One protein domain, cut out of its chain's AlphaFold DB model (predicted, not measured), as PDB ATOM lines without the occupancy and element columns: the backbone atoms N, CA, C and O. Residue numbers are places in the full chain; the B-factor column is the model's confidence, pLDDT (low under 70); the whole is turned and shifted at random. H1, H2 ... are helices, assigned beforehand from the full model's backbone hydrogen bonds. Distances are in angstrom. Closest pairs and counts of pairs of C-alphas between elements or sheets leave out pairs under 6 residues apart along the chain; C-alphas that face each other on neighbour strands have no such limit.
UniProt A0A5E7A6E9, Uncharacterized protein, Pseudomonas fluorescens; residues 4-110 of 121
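What this domain is: This is residues 4 to 110 of the 121 residues of an uncharacterized protein of Pseudomonas fluorescens (UniProt A0A5E7A6E9). One long helix, H7, makes a spine along the elongated model, with a larger head of four helices at its last end and two short helices, H5 and H6, packed across its earlier part. The head is two helical hairpins, H1 with H2 and H3 with H4, and it packs on the spine through H1 and H4. The printed part has 107 residues with seven named helices, H1 to H7 in chain order, and no named strand; the class is all helix. It is compact, with a radius of gyration of the C-alphas of 14.8 A, and spans 44 by 26 by 22 A.

How they stand to each other: H7, residues 87 to 108, is a hub, touching four helices. H5, residues 62 to 71, touches it about perpendicular at 85 degrees; their closest C-alphas, of Ala 67 and Ala 94, are 4.1 A apart. H6, residues 76 to 82, touches residues 87 to 91 of H7 alone, about perpendicular at 88 degrees, closest at the C-alphas of Ala 80 and Thr 87, 5.2 A. H4, residues 46 to 58, is the other hub. It touches residues 101 to 108 of H7 alone, opposite ways at 35.2 degrees, only just a steep tilt; the closest C-alphas, of Gly 50 and Leu 105, are 5.5 A apart. H4 and H5 touch only at the corner, with the C-alphas of Glu 58 and Gln 65 closest at 4.8 A. H3, residues 32 to 41, forms a hairpin with H4 at a shallow tilt of 27 degrees, closest at the C-alphas of Leu 35 and Val 49, 5.8 A. H1, residues 4 to 16, touches H7 at a steep tilt of 44 degrees, closest at the C-alphas of Val 10 and Phe 108, 6.3 A. H2, residues 21 to 30, forms a hairpin with H1 at a shallow tilt of 30 degrees, closest at the C-alphas of Ile 15 and Ser 21, 5.5 A. H2 and H7 are apart. In each of the seven helices every O i to N i+4 pair is within hydrogen-bond range.

Where its parts are: H1 begins at C-alpha 4 (59.350, 12.214, 11.521) and is 18.1 A long; H4 is 18.4 A long. H7 runs 31.7 A, from C-alpha 87 (30.063, -13.622, -5.316) to C-alpha 108 (48.814, 3.192, 13.889).

The domain as a whole: The two C-alphas farthest apart, of Ser 5 and Ser 77, are 44.4 A apart. The printed part has no cut, and the six links between helices are tight. The mean pLDDT of the printed part is 91.4, and no printed residue is under 70.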
ATOM      1  N   ALA A   4      58.264  13.026  12.076       92.31
ATOM      2  CA  ALA A   4      59.350  12.214  11.521       92.31
ATOM      3  C   ALA A   4      59.686  10.998  12.402       92.31
ATOM      4  O   ALA A   4      59.831   9.878  11.913       92.31
ATOM      5  N   SER A   5      59.767  11.199  13.718       91.00
ATOM      6  CA  SER A   5      60.014  10.125  14.684       91.00
ATOM      7  C   SER A   5      58.832   9.153  14.759       91.00
ATOM      8  O   SER A   5      59.012   7.936  14.856       91.00
ATOM      9  N   TRP A   6      57.610   9.687  14.701       89.62
ATOM     10  CA  TRP A   6      56.389   8.888  14.726       89.62
ATOM     11  C   TRP A   6      56.231   8.046  13.456       89.62
ATOM     12  O   TRP A   6      56.009   6.841  13.553       89.62
ATOM     13  N   SER A   7      56.402   8.645  12.277       91.25
ATOM     14  CA  SER A   7      56.254   7.963  10.993       91.25
ATOM     15  C   SER A   7      57.320   6.886  10.814       91.25
ATOM     16  O   SER A   7      56.980   5.783  10.396       91.25
ATOM     17  N   ALA A   8      58.568   7.131  11.232       91.75
ATOM     18  CA  ALA A   8      59.614   6.107  11.258       91.75
ATOM     19  C   ALA A   8      59.210   4.890  12.108       91.75
ATOM     20  O   ALA A   8      59.294   3.756  11.637       91.75
ATOM     21  N   THR A   9      58.683   5.126  13.316       88.69
ATOM     22  CA  THR A   9      58.202   4.057  14.210       88.69
ATOM     23  C   THR A   9      57.046   3.276  13.581       88.69
ATOM     24  O   THR A   9      57.009   2.048  13.636       88.69
ATOM     25  N   VAL A  10      56.090   3.971  12.958       88.31
ATOM     26  CA  VAL A  10      54.956   3.326  12.284       88.31
ATOM     27  C   VAL A  10      55.433   2.497  11.094       88.31
ATOM     28  O   VAL A  10      55.040   1.341  10.983       88.31
ATOM     29  N   ILE A  11      56.312   3.028  10.243       90.62
ATOM     30  CA  ILE A  11      56.887   2.297   9.104       90.62
ATOM     31  C   ILE A  11      57.571   1.009   9.577       90.62
ATOM     32  O   ILE A  11      57.331  -0.053   9.003       90.62
ATOM     33  N   GLU A  12      58.389   1.080  10.629       88.31
ATOM     34  CA  GLU A  12      59.051  -0.094  11.209       88.31
ATOM     35  C   GLU A  12      58.048  -1.121  11.736       88.31
ATOM     36  O   GLU A  12      58.193  -2.308  11.445       88.31
ATOM     37  N   ASN A  13      56.997  -0.678  12.430       83.44
ATOM     38  CA  ASN A  13      55.948  -1.563  12.935       83.44
ATOM     39  C   ASN A  13      55.180  -2.254  11.801       83.44
ATOM     40  O   ASN A  13      54.971  -3.462  11.859       83.44
ATOM     41  N   LEU A  14      54.789  -1.515  10.758       84.88
ATOM     42  CA  LEU A  14      54.066  -2.063   9.606       84.88
ATOM     43  C   LEU A  14      54.906  -3.123   8.875       84.88
ATOM     44  O   LEU A  14      54.407  -4.202   8.555       84.88
ATOM     45  N   ILE A  15      56.193  -2.839   8.646       87.31
ATOM     46  CA  ILE A  15      57.129  -3.771   7.999       87.31
ATOM     47  C   ILE A  15      57.398  -4.983   8.896       87.31
ATOM     48  O   ILE A  15      57.349  -6.121   8.431       87.31
ATOM     49  N   GLY A  16      57.661  -4.754  10.185       79.19
ATOM     50  CA  GLY A  16      57.893  -5.811  11.170       79.19
ATOM     51  C   GLY A  16      56.690  -6.737  11.340       79.19
ATOM     52  O   GLY A  16      56.856  -7.912  11.654       79.19
ATOM     53  N   ALA A  17      55.491  -6.233  11.057       75.62
ATOM     54  CA  ALA A  17      54.261  -7.000  11.068       75.62
ATOM     55  C   ALA A  17      53.901  -7.635   9.707       75.62
ATOM     56  O   ALA A  17      52.797  -8.149   9.526       75.62
ATOM     57  N   GLY A  18      54.844  -7.641   8.760       77.00
ATOM     58  CA  GLY A  18      54.764  -8.409   7.519       77.00
ATOM     59  C   GLY A  18      54.191  -7.659   6.318       77.00
ATOM     60  O   GLY A  18      53.985  -8.283   5.279       77.00
ATOM     61  N   MET A  19      53.942  -6.347   6.411       83.50
ATOM     62  CA  MET A  19      53.584  -5.569   5.223       83.50
ATOM     63  C   MET A  19      54.772  -5.426   4.274       83.50
ATOM     64  O   MET A  19      55.923  -5.294   4.699       83.50
ATOM     65  N   ASP A  20      54.478  -5.386   2.973       87.44
ATOM     66  CA  ASP A  20      55.505  -5.167   1.963       87.44
ATOM     67  C   ASP A  20      56.215  -3.823   2.179       87.44
ATOM     68  O   ASP A  20      55.620  -2.743   2.134       87.44
ATOM     69  N   SER A  21      57.523  -3.904   2.418       90.38
ATOM     70  CA  SER A  21      58.338  -2.739   2.758       90.38
ATOM     71  C   SER A  21      58.419  -1.698   1.648       90.38
ATOM     72  O   SER A  21      58.536  -0.506   1.949       90.38
ATOM     73  N   GLN A  22      58.349  -2.117   0.380       92.81
ATOM     74  CA  GLN A  22      58.394  -1.191  -0.745       92.81
ATOM     75  C   GLN A  22      57.080  -0.418  -0.835       92.81
ATOM     76  O   GLN A  22      57.111   0.803  -0.959       92.81
ATOM     77  N   LEU A  23      55.946  -1.100  -0.684       91.25
ATOM     78  CA  LEU A  23      54.614  -0.510  -0.687       91.25
ATOM     79  C   LEU A  23      54.411   0.466   0.474       91.25
ATOM     80  O   LEU A  23      53.963   1.587   0.246       91.25
ATOM     81  N   VAL A  24      54.777   0.078   1.703       91.44
ATOM     82  CA  VAL A  24      54.658   0.959   2.880       91.44
ATOM     83  C   VAL A  24      55.454   2.243   2.660       91.44
ATOM     84  O   VAL A  24      54.909   3.337   2.796       91.44
ATOM     85  N   ARG A  25      56.729   2.127   2.270       94.19
ATOM     86  CA  ARG A  25      57.590   3.295   2.029       94.19
ATOM     87  C   ARG A  25      57.095   4.140   0.865       94.19
ATOM     88  O   ARG A  25      57.130   5.359   0.956       94.19
ATOM     89  N   LYS A  26      56.620   3.505  -0.208       94.06
ATOM     90  CA  LYS A  26      56.052   4.199  -1.362       94.06
ATOM     91  C   LYS A  26      54.890   5.094  -0.938       94.06
ATOM     92  O   LYS A  26      54.921   6.274  -1.252       94.06
ATOM     93  N   ILE A  27      53.934   4.568  -0.176       94.69
ATOM     94  CA  ILE A  27      52.768   5.343   0.269       94.69
ATOM     95  C   ILE A  27      53.177   6.480   1.200       94.69
ATOM     96  O   ILE A  27      52.715   7.598   1.019       94.69
ATOM     97  N   PHE A  28      54.068   6.230   2.164       94.31
ATOM     98  CA  PHE A  28      54.552   7.299   3.044       94.31
ATOM     99  C   PHE A  28      55.282   8.411   2.283       94.31
ATOM    100  O   PHE A  28      55.185   9.560   2.691       94.31
ATOM    101  N   ASN A  29      55.976   8.085   1.190       94.69
ATOM    102  CA  ASN A  29      56.638   9.076   0.343       94.69
ATOM    103  C   ASN A  29      55.649   9.824  -0.565       94.69
ATOM    104  O   ASN A  29      55.789  11.025  -0.761       94.69
ATOM    105  N   GLU A  30      54.679   9.122  -1.157       94.69
ATOM    106  CA  GLU A  30      53.689   9.720  -2.065       94.69
ATOM    107  C   GLU A  30      52.689  10.614  -1.320       94.69
ATOM    108  O   GLU A  30      52.266  11.629  -1.863       94.69
ATOM    109  N   GLU A  31      52.359  10.270  -0.073       95.38
ATOM    110  CA  GLU A  31      51.360  10.954   0.758       95.38
ATOM    111  C   GLU A  31      51.996  11.764   1.906       95.38
ATOM    112  O   GLU A  31      51.315  12.099   2.875       95.38
ATOM    113  N   GLU A  32      53.307  12.041   1.860       93.81
ATOM    114  CA  GLU A  32      54.058  12.609   2.993       93.81
ATOM    115  C   GLU A  32      53.421  13.899   3.531       93.81
ATOM    116  O   GLU A  32      53.188  14.023   4.736       93.81
ATOM    117  N   SER A  33      53.102  14.833   2.629       94.31
ATOM    118  CA  SER A  33      52.548  16.146   2.979       94.31
ATOM    119  C   SER A  33      51.159  16.033   3.610       94.31
ATOM    120  O   SER A  33      50.866  16.688   4.612       94.31
ATOM    121  N   GLU A  34      50.297  15.182   3.060       95.62
ATOM    122  CA  GLU A  34      48.946  14.932   3.551       95.62
ATOM    123  C   GLU A  34      48.965  14.206   4.900       95.62
ATOM    124  O   GLU A  34      48.257  14.608   5.827       95.62
ATOM    125  N   LEU A  35      49.791  13.166   5.041       93.88
ATOM    126  CA  LEU A  35      49.942  12.419   6.289       93.88
ATOM    127  C   LEU A  35      50.477  13.319   7.409       93.88
ATOM    128  O   LEU A  35      49.941  13.282   8.521       93.88
ATOM    129  N   GLU A  36      51.470  14.166   7.123       95.38
ATOM    130  CA  GLU A  36      51.995  15.146   8.079       95.38
ATOM    131  C   GLU A  36      50.931  16.183   8.458       95.38
ATOM    132  O   GLU A  36      50.701  16.434   9.646       95.38
ATOM    133  N   ALA A  37      50.218  16.745   7.478       95.00
ATOM    134  CA  ALA A  37      49.159  17.718   7.727       95.00
ATOM    135  C   ALA A  37      48.033  17.136   8.597       95.00
ATOM    136  O   ALA A  37      47.561  17.800   9.526       95.00
ATOM    137  N   ILE A  38      47.625  15.887   8.347       94.25
ATOM    138  CA  ILE A  38      46.627  15.183   9.163       94.25
ATOM    139  C   ILE A  38      47.178  14.923  10.564       94.25
ATOM    140  O   ILE A  38      46.466  15.153  11.544       94.25
ATOM    141  N   TYR A  39      48.428  14.481  10.694       92.00
ATOM    142  CA  TYR A  39      49.052  14.238  11.994       92.00
ATOM    143  C   TYR A  39      49.092  15.516  12.842       92.00
ATOM    144  O   TYR A  39      48.628  15.526  13.982       92.00
ATOM    145  N   ILE A  40      49.557  16.629  12.271       92.00
ATOM    146  CA  ILE A  40      49.618  17.928  12.953       92.00
ATOM    147  C   ILE A  40      48.207  18.434  13.280       92.00
ATOM    148  O   ILE A  40      47.928  18.807  14.423       92.00
ATOM    149  N   GLY A  41      47.295  18.420  12.305       91.06
ATOM    150  CA  GLY A  41      45.926  18.923  12.454       91.06
ATOM    151  C   GLY A  41      45.087  18.130  13.457       91.06
ATOM    152  O   GLY A  41      44.260  18.700  14.169       91.06
ATOM    153  N   SER A  42      45.346  16.829  13.578       89.00
ATOM    154  CA  SER A  42      44.712  15.942  14.559       89.00
ATOM    155  C   SER A  42      45.374  15.986  15.944       89.00
ATOM    156  O   SER A  42      44.977  15.240  16.836       89.00
ATOM    157  N   LYS A  43      46.355  16.880  16.158       88.25
ATOM    158  CA  LYS A  43      47.153  16.995  17.394       88.25
ATOM    159  C   LYS A  43      47.891  15.696  17.749       88.25
ATOM    160  O   LYS A  43      48.048  15.373  18.926       88.25
ATOM    161  N   GLY A  44      48.342  14.969  16.729       80.75
ATOM    162  CA  GLY A  44      49.044  13.696  16.858       80.75
ATOM    163  C   GLY A  44      48.128  12.495  17.100       80.75
ATOM    164  O   GLY A  44      48.599  11.485  17.619       80.75
ATOM    165  N   GLU A  45      46.835  12.588  16.767       85.94
ATOM    166  CA  GLU A  45      45.899  11.462  16.860       85.94
ATOM    167  C   GLU A  45      46.117  10.510  15.667       85.94
ATOM    168  O   GLU A  45      45.905  10.887  14.510       85.94
ATOM    169  N   PRO A  46      46.553   9.263  15.906       85.69
ATOM    170  CA  PRO A  46      47.046   8.415  14.830       85.69
ATOM    171  C   PRO A  46      45.941   7.745  14.003       85.69
ATOM    172  O   PRO A  46      46.220   7.287  12.894       85.69
ATOM    173  N   THR A  47      44.695   7.672  14.488       89.12
ATOM    174  CA  THR A  47      43.597   7.019  13.751       89.12
ATOM    175  C   THR A  47      43.316   7.743  12.447       89.12
ATOM    176  O   THR A  47      43.148   7.095  11.417       89.12
ATOM    177  N   SER A  48      43.276   9.073  12.470       91.12
ATOM    178  CA  SER A  48      42.997   9.872  11.274       91.12
ATOM    179  C   SER A  48      44.068   9.668  10.196       91.12
ATOM    180  O   SER A  48      43.737   9.507   9.020       91.12
ATOM    181  N   VAL A  49      45.337   9.575  10.607       92.62
ATOM    182  CA  VAL A  49      46.457   9.286   9.700       92.62
ATOM    183  C   VAL A  49      46.378   7.853   9.168       92.62
ATOM    184  O   VAL A  49      46.515   7.635   7.967       92.62
ATOM    185  N   GLY A  50      46.062   6.879  10.026       92.62
ATOM    186  CA  GLY A  50      45.884   5.483   9.620       92.62
ATOM    187  C   GLY A  50      44.727   5.280   8.639       92.62
ATOM    188  O   GLY A  50      44.838   4.491   7.704       92.62
ATOM    189  N   VAL A  51      43.626   6.022   8.795       92.06
ATOM    190  CA  VAL A  51      42.509   6.004   7.836       92.06
ATOM    191  C   VAL A  51      42.948   6.534   6.471       92.06
ATOM    192  O   VAL A  51      42.557   5.960   5.455       92.06
ATOM    193  N   HIS A  52      43.752   7.601   6.434       94.31
ATOM    194  CA  HIS A  52      44.287   8.139   5.179       94.31
ATOM    195  C   HIS A  52      45.259   7.161   4.516       94.31
ATOM    196  O   HIS A  52      45.094   6.830   3.346       94.31
ATOM    197  N   PHE A  53      46.184   6.596   5.290       94.25
ATOM    198  CA  PHE A  53      47.120   5.579   4.814       94.25
ATOM    199  C   PHE A  53      46.411   4.354   4.214       94.25
ATOM    200  O   PHE A  53      46.778   3.881   3.142       94.25
ATOM    201  N   ILE A  54      45.344   3.865   4.856       93.50
ATOM    202  CA  ILE A  54      44.535   2.757   4.325       93.50
ATOM    203  C   ILE A  54      43.878   3.124   2.992       93.50
ATOM    204  O   ILE A  54      43.828   2.283   2.101       93.50
ATOM    205  N   ARG A  55      43.400   4.361   2.825       92.06
ATOM    206  CA  ARG A  55      42.828   4.807   1.544       92.06
ATOM    207  C   ARG A  55      43.868   4.825   0.429       92.06
ATOM    208  O   ARG A  55      43.551   4.413  -0.678       92.06
ATOM    209  N   ALA A  56      45.095   5.246   0.720       93.56
ATOM    210  CA  ALA A  56      46.185   5.171  -0.249       93.56
ATOM    211  C   ALA A  56      46.545   3.710  -0.586       93.56
ATOM    212  O   ALA A  56      46.738   3.361  -1.750       93.56
ATOM    213  N   LEU A  57      46.535   2.816   0.412       91.38
ATOM    214  CA  LEU A  57      46.738   1.376   0.209       91.38
ATOM    215  C   LEU A  57      45.653   0.714  -0.651       91.38
ATOM    216  O   LEU A  57      45.959  -0.233  -1.369       91.38
ATOM    217  N   GLU A  58      44.400   1.177  -0.594       92.25
ATOM    218  CA  GLU A  58      43.280   0.606  -1.365       92.25
ATOM    219  C   GLU A  58      43.529   0.617  -2.879       92.25
ATOM    220  O   GLU A  58      43.024  -0.250  -3.583       92.25
ATOM    221  N   ILE A  59      44.355   1.538  -3.382       90.25
ATOM    222  CA  ILE A  59      44.750   1.603  -4.800       90.25
ATOM    223  C   ILE A  59      45.628   0.401  -5.197       90.25
ATOM    224  O   ILE A  59      45.706   0.023  -6.367       90.25
ATOM    225  N   HIS A  60      46.306  -0.202  -4.223       87.88
ATOM    226  CA  HIS A  60      47.295  -1.258  -4.420       87.88
ATOM    227  C   HIS A  60      46.848  -2.626  -3.886       87.88
ATOM    228  O   HIS A  60      47.465  -3.633  -4.230       87.88
ATOM    229  N   ASP A  61      45.775  -2.684  -3.093       89.44
ATOM    230  CA  ASP A  61      45.239  -3.917  -2.512       89.44
ATOM    231  C   ASP A  61      43.739  -4.057  -2.815       89.44
ATOM    232  O   ASP A  61      42.880  -3.377  -2.244       89.44
ATOM    233  N   LEU A  62      43.429  -4.999  -3.710       92.12
ATOM    234  CA  LEU A  62      42.068  -5.287  -4.160       92.12
ATOM    235  C   LEU A  62      41.138  -5.714  -3.014       92.12
ATOM    236  O   LEU A  62      39.941  -5.426  -3.052       92.12
ATOM    237  N   ASP A  63      41.651  -6.390  -1.986       92.94
ATOM    238  CA  ASP A  63      40.823  -6.815  -0.860       92.94
ATOM    239  C   ASP A  63      40.408  -5.606  -0.021       92.94
ATOM    240  O   ASP A  63      39.244  -5.492   0.378       92.94
ATOM    241  N   LEU A  64      41.336  -4.666   0.208       92.75
ATOM    242  CA  LEU A  64      41.030  -3.397   0.866       92.75
ATOM    243  C   LEU A  64      39.990  -2.601   0.071       92.75
ATOM    244  O   LEU A  64      39.039  -2.085   0.676       92.75
ATOM    245  N   GLN A  65      40.134  -2.537  -1.253       95.62
ATOM    246  CA  GLN A  65      39.201  -1.833  -2.130       95.62
ATOM    247  C   GLN A  65      37.797  -2.454  -2.070       95.62
ATOM    248  O   GLN A  65      36.824  -1.775  -1.737       95.62
ATOM    249  N   ILE A  66      37.688  -3.775  -2.259       95.44
ATOM    250  CA  ILE A  66      36.411  -4.504  -2.183       95.44
ATOM    251  C   ILE A  66      35.761  -4.344  -0.801       95.44
ATOM    252  O   ILE A  66      34.539  -4.195  -0.699       95.44
ATOM    253  N   ALA A  67      36.547  -4.341   0.280       94.06
ATOM    254  CA  ALA A  67      36.031  -4.095   1.624       94.06
ATOM    255  C   ALA A  67      35.479  -2.665   1.797       94.06
ATOM    256  O   ALA A  67      34.467  -2.494   2.485       94.06
ATOM    257  N   THR A  68      36.093  -1.646   1.177       94.12
ATOM    258  CA  THR A  68      35.539  -0.275   1.137       94.12
ATOM    259  C   THR A  68      34.206  -0.259   0.420       94.12
ATOM    260  O   THR A  68      33.208   0.160   1.010       94.12
ATOM    261  N   ASP A  69      34.159  -0.766  -0.806       95.50
ATOM    262  CA  ASP A  69      32.952  -0.698  -1.626       95.50
ATOM    263  C   ASP A  69      31.798  -1.462  -0.977       95.50
ATOM    264  O   ASP A  69      30.651  -1.007  -0.955       95.50
ATOM    265  N   ARG A  70      32.105  -2.603  -0.347       95.19
ATOM    266  CA  ARG A  70      31.130  -3.370   0.430       95.19
ATOM    267  C   ARG A  70      30.574  -2.563   1.600       95.19
ATOM    268  O   ARG A  70      29.362  -2.617   1.831       95.19
ATOM    269  N   ARG A  71      31.429  -1.837   2.332       93.19
ATOM    270  CA  ARG A  71      31.040  -0.961   3.454       93.19
ATOM    271  C   ARG A  71      30.210   0.235   2.983       93.19
ATOM    272  O   ARG A  71      29.315   0.657   3.708       93.19
ATOM    273  N   GLN A  72      30.470   0.748   1.784       94.06
ATOM    274  CA  GLN A  72      29.723   1.850   1.166       94.06
ATOM    275  C   GLN A  72      28.367   1.423   0.575       94.06
ATOM    276  O   GLN A  72      27.650   2.248   0.018       94.06
ATOM    277  N   GLY A  73      27.980   0.153   0.731       94.00
ATOM    278  CA  GLY A  73      26.672  -0.355   0.315       94.00
ATOM    279  C   GLY A  73      26.687  -1.184  -0.968       94.00
ATOM    280  O   GLY A  73      25.626  -1.631  -1.400       94.00
ATOM    281  N   GLY A  74      27.860  -1.454  -1.551       95.12
ATOM    282  CA  GLY A  74      27.997  -2.352  -2.694       95.12
ATOM    283  C   GLY A  74      27.413  -3.736  -2.396       95.12
ATOM    284  O   GLY A  74      27.748  -4.374  -1.392       95.12
ATOM    285  N   SER A  75      26.515  -4.211  -3.260       97.38
ATOM    286  CA  SER A  75      25.968  -5.565  -3.157       97.38
ATOM    287  C   SER A  75      27.007  -6.589  -3.616       97.38
ATOM    288  O   SER A  75      27.817  -6.317  -4.498       97.38
ATOM    289  N   LEU A  76      26.980  -7.801  -3.050       96.56
ATOM    290  CA  LEU A  76      27.946  -8.839  -3.432       96.56
ATOM    291  C   LEU A  76      27.873  -9.191  -4.928       96.56
ATOM    292  O   LEU A  76      28.899  -9.480  -5.531       96.56
ATOM    293  N   SER A  77      26.678  -9.162  -5.522       97.19
ATOM    294  CA  SER A  77      26.488  -9.401  -6.955       97.19
ATOM    295  C   SER A  77      26.989  -8.237  -7.811       97.19
ATOM    296  O   SER A  77      27.634  -8.474  -8.825       97.19
ATOM    297  N   GLY A  78      26.743  -6.990  -7.397       97.94
ATOM    298  CA  GLY A  78      27.228  -5.808  -8.114       97.94
ATOM    299  C   GLY A  78      28.753  -5.736  -8.131       97.94
ATOM    300  O   GLY A  78      29.351  -5.534  -9.183       97.94
ATOM    301  N   LEU A  79      29.384  -5.991  -6.984       97.31
ATOM    302  CA  LEU A  79      30.842  -6.030  -6.874       97.31
ATOM    303  C   LEU A  79      31.441  -7.226  -7.629       97.31
ATOM    304  O   LEU A  79      32.481  -7.081  -8.258       97.31
ATOM    305  N   ALA A  80      30.776  -8.386  -7.634       97.38
ATOM    306  CA  ALA A  80      31.222  -9.546  -8.414       97.38
ATOM    307  C   ALA A  80      31.337  -9.205  -9.907       97.38
ATOM    308  O   ALA A  80      32.350  -9.499 -10.538       97.38
ATOM    309  N   ILE A  81      30.343  -8.494 -10.447       97.44
ATOM    310  CA  ILE A  81      30.371  -8.005 -11.829       97.44
ATOM    311  C   ILE A  81      31.479  -6.961 -12.018       97.44
ATOM    312  O   ILE A  81      32.278  -7.094 -12.941       97.44
ATOM    313  N   ALA A  82      31.554  -5.949 -11.146       97.12
ATOM    314  CA  ALA A  82      32.514  -4.849 -11.271       97.12
ATOM    315  C   ALA A  82      33.977  -5.323 -11.277       97.12
ATOM    316  O   ALA A  82      34.792  -4.803 -12.034       97.12
ATOM    317  N   TYR A  83      34.289  -6.339 -10.471       96.06
ATOM    318  CA  TYR A  83      35.642  -6.868 -10.306       96.06
ATOM    319  C   TYR A  83      35.923  -8.132 -11.128       96.06
ATOM    320  O   TYR A  83      37.016  -8.681 -11.030       96.06
ATOM    321  N   SER A  84      34.975  -8.594 -11.954       97.25
ATOM    322  CA  SER A  84      35.085  -9.860 -12.704       97.25
ATOM    323  C   SER A  84      35.405 -11.070 -11.810       97.25
ATOM    324  O   SER A  84      36.223 -11.921 -12.151       97.25
ATOM    325  N   LEU A  85      34.747 -11.137 -10.652       96.75
ATOM    326  CA  LEU A  85      34.888 -12.188  -9.643       96.75
ATOM    327  C   LEU A  85      33.552 -12.899  -9.414       96.75
ATOM    328  O   LEU A  85      32.481 -12.411  -9.767       96.75
ATOM    329  N   THR A  86      33.582 -14.039  -8.737       98.00
ATOM    330  CA  THR A  86      32.380 -14.669  -8.191       98.00
ATOM    331  C   THR A  86      31.911 -13.963  -6.917       98.00
ATOM    332  O   THR A  86      32.676 -13.351  -6.169       98.00
ATOM    333  N   THR A  87      30.624 -14.106  -6.591       97.75
ATOM    334  CA  THR A  87      30.063 -13.622  -5.316       97.75
ATOM    335  C   THR A  87      30.773 -14.207  -4.088       97.75
ATOM    336  O   THR A  87      30.871 -13.536  -3.058       97.75
ATOM    337  N   GLN A  88      31.271 -15.444  -4.179       97.00
ATOM    338  CA  GLN A  88      32.018 -16.074  -3.092       97.00
ATOM    339  C   GLN A  88      33.393 -15.427  -2.907       97.00
ATOM    340  O   GLN A  88      33.753 -15.110  -1.775       97.00
ATOM    341  N   GLU A  89      34.119 -15.168  -3.996       96.81
ATOM    342  CA  GLU A  89      35.406 -14.467  -3.948       96.81
ATOM    343  C   GLU A  89      35.248 -13.054  -3.395       96.81
ATOM    344  O   GLU A  89      35.975 -12.681  -2.482       96.81
ATOM    345  N   VAL A  90      34.247 -12.294  -3.848       96.94
ATOM    346  CA  VAL A  90      33.967 -10.957  -3.297       96.94
ATOM    347  C   VAL A  90      33.682 -11.016  -1.800       96.94
ATOM    348  O   VAL A  90      34.185 -10.186  -1.047       96.94
ATOM    349  N   ARG A  91      32.885 -11.990  -1.340       95.75
ATOM    350  CA  ARG A  91      32.605 -12.152   0.093       95.75
ATOM    351  C   ARG A  91      33.887 -12.418   0.876       95.75
ATOM    352  O   ARG A  91      34.087 -11.787   1.910       95.75
ATOM    353  N   HIS A  92      34.717 -13.337   0.391       93.94
ATOM    354  CA  HIS A  92      35.978 -13.685   1.034       93.94
ATOM    355  C   HIS A  92      36.925 -12.479   1.079       93.94
ATOM    356  O   HIS A  92      37.341 -12.072   2.160       93.94
ATOM    357  N   ARG A  93      37.159 -11.824  -0.063       93.50
ATOM    358  CA  ARG A  93      38.013 -10.632  -0.168       93.50
ATOM    359  C   ARG A  93      37.519  -9.469   0.690       93.50
ATOM    360  O   ARG A  93      38.321  -8.816   1.342       93.50
ATOM    361  N   ALA A  94      36.207  -9.244   0.782       93.69
ATOM    362  CA  ALA A  94      35.651  -8.215   1.665       93.69
ATOM    363  C   ALA A  94      35.930  -8.497   3.153       93.69
ATOM    364  O   ALA A  94      36.194  -7.567   3.914       93.69
ATOM    365  N   GLN A  95      35.868  -9.765   3.578       92.00
ATOM    366  CA  GLN A  95      36.199 -10.166   4.950       92.00
ATOM    367  C   GLN A  95      37.693  -9.989   5.226       92.00
ATOM    368  O   GLN A  95      38.062  -9.373   6.222       92.00
ATOM    369  N   VAL A  96      38.531 -10.465   4.307       89.38
ATOM    370  CA  VAL A  96      39.986 -10.297   4.334       89.38
ATOM    371  C   VAL A  96      40.368  -8.820   4.437       89.38
ATOM    372  O   VAL A  96      41.060  -8.423   5.373       89.38
ATOM    373  N   GLY A  97      39.851  -7.983   3.538       90.81
ATOM    374  CA  GLY A  97      40.121  -6.551   3.528       90.81
ATOM    375  C   GLY A  97      39.639  -5.846   4.794       90.81
ATOM    376  O   GLY A  97      40.345  -4.991   5.320       90.81
ATOM    377  N   ALA A  98      38.479  -6.215   5.345       89.38
ATOM    378  CA  ALA A  98      38.008  -5.652   6.612       89.38
ATOM    379  C   ALA A  98      38.955  -5.985   7.780       89.38
ATOM    380  O   ALA A  98      39.273  -5.101   8.579       89.38
ATOM    381  N   THR A  99      39.452  -7.224   7.841       87.50
ATOM    382  CA  THR A  99      40.461  -7.639   8.824       87.50
ATOM    383  C   THR A  99      41.762  -6.862   8.640       87.50
ATOM    384  O   THR A  99      42.228  -6.258   9.605       87.50
ATOM    385  N   LYS A 100      42.298  -6.780   7.410       86.62
ATOM    386  CA  LYS A 100      43.499  -5.984   7.090       86.62
ATOM    387  C   LYS A 100      43.376  -4.550   7.615       86.62
ATOM    388  O   LYS A 100      44.274  -4.070   8.298       86.62
ATOM    389  N   LYS A 101      42.242  -3.879   7.372       89.50
ATOM    390  CA  LYS A 101      42.007  -2.500   7.848       89.50
ATOM    391  C   LYS A 101      42.031  -2.384   9.361       89.50
ATOM    392  O   LYS A 101      42.601  -1.432   9.883       89.50
ATOM    393  N   SER A 102      41.398  -3.324  10.059       87.69
ATOM    394  CA  SER A 102      41.383  -3.321  11.523       87.69
ATOM    395  C   SER A 102      42.790  -3.484  12.089       87.69
ATOM    396  O   SER A 102      43.162  -2.757  13.005       87.69
ATOM    397  N   VAL A 103      43.569  -4.404  11.517       84.56
ATOM    398  CA  VAL A 103      44.951  -4.680  11.922       84.56
ATOM    399  C   VAL A 103      45.840  -3.457  11.678       84.56
ATOM    400  O   VAL A 103      46.492  -2.984  12.606       84.56
ATOM    401  N   ILE A 104      45.790  -2.880  10.472       87.06
ATOM    402  CA  ILE A 104      46.578  -1.693  10.121       87.06
ATOM    403  C   ILE A 104      46.230  -0.514  11.036       87.06
ATOM    404  O   ILE A 104      47.130   0.129  11.569       87.06
ATOM    405  N   LEU A 105      44.942  -0.247  11.295       88.69
ATOM    406  CA  LEU A 105      44.550   0.815  12.233       88.69
ATOM    407  C   LEU A 105      45.055   0.568  13.657       88.69
ATOM    408  O   LEU A 105      45.448   1.526  14.323       88.69
ATOM    409  N   GLY A 106      45.055  -0.685  14.120       83.94
ATOM    410  CA  GLY A 106      45.619  -1.054  15.420       83.94
ATOM    411  C   GLY A 106      47.100  -0.682  15.518       83.94
ATOM    412  O   GLY A 106      47.518  -0.059  16.494       83.94
ATOM    413  N   TRP A 107      47.883  -0.943  14.468       84.62
ATOM    414  CA  TRP A 107      49.304  -0.578  14.427       84.62
ATOM    415  C   TRP A 107      49.550   0.928  14.470       84.62
ATOM    416  O   TRP A 107      50.441   1.374  15.192       84.62
ATOM    417  N   PHE A 108      48.733   1.729  13.779       85.94
ATOM    418  CA  PHE A 108      48.814   3.192  13.889       85.94
ATOM    419  C   PHE A 108      48.548   3.667  15.326       85.94
ATOM    420  O   PHE A 108      49.189   4.604  15.798       85.94
ATOM    421  N   ARG A 109      47.652   2.995  16.058       82.88
ATOM    422  CA  ARG A 109      47.331   3.297  17.464       82.88
ATOM    423  C   ARG A 109      48.350   2.755  18.472       82.88
ATOM    424  O   ARG A 109      48.203   3.020  19.663       82.88
ATOM    425  N   GLY A 110      49.366   2.019  18.020       74.06
ATOM    426  CA  GLY A 110      50.343   1.365  18.895       74.06
ATOM    427  C   GLY A 110      49.793   0.135  19.624       74.06
ATOM    428  O   GLY A 110      50.346  -0.268  20.645       74.06
TER     429      GLY A 110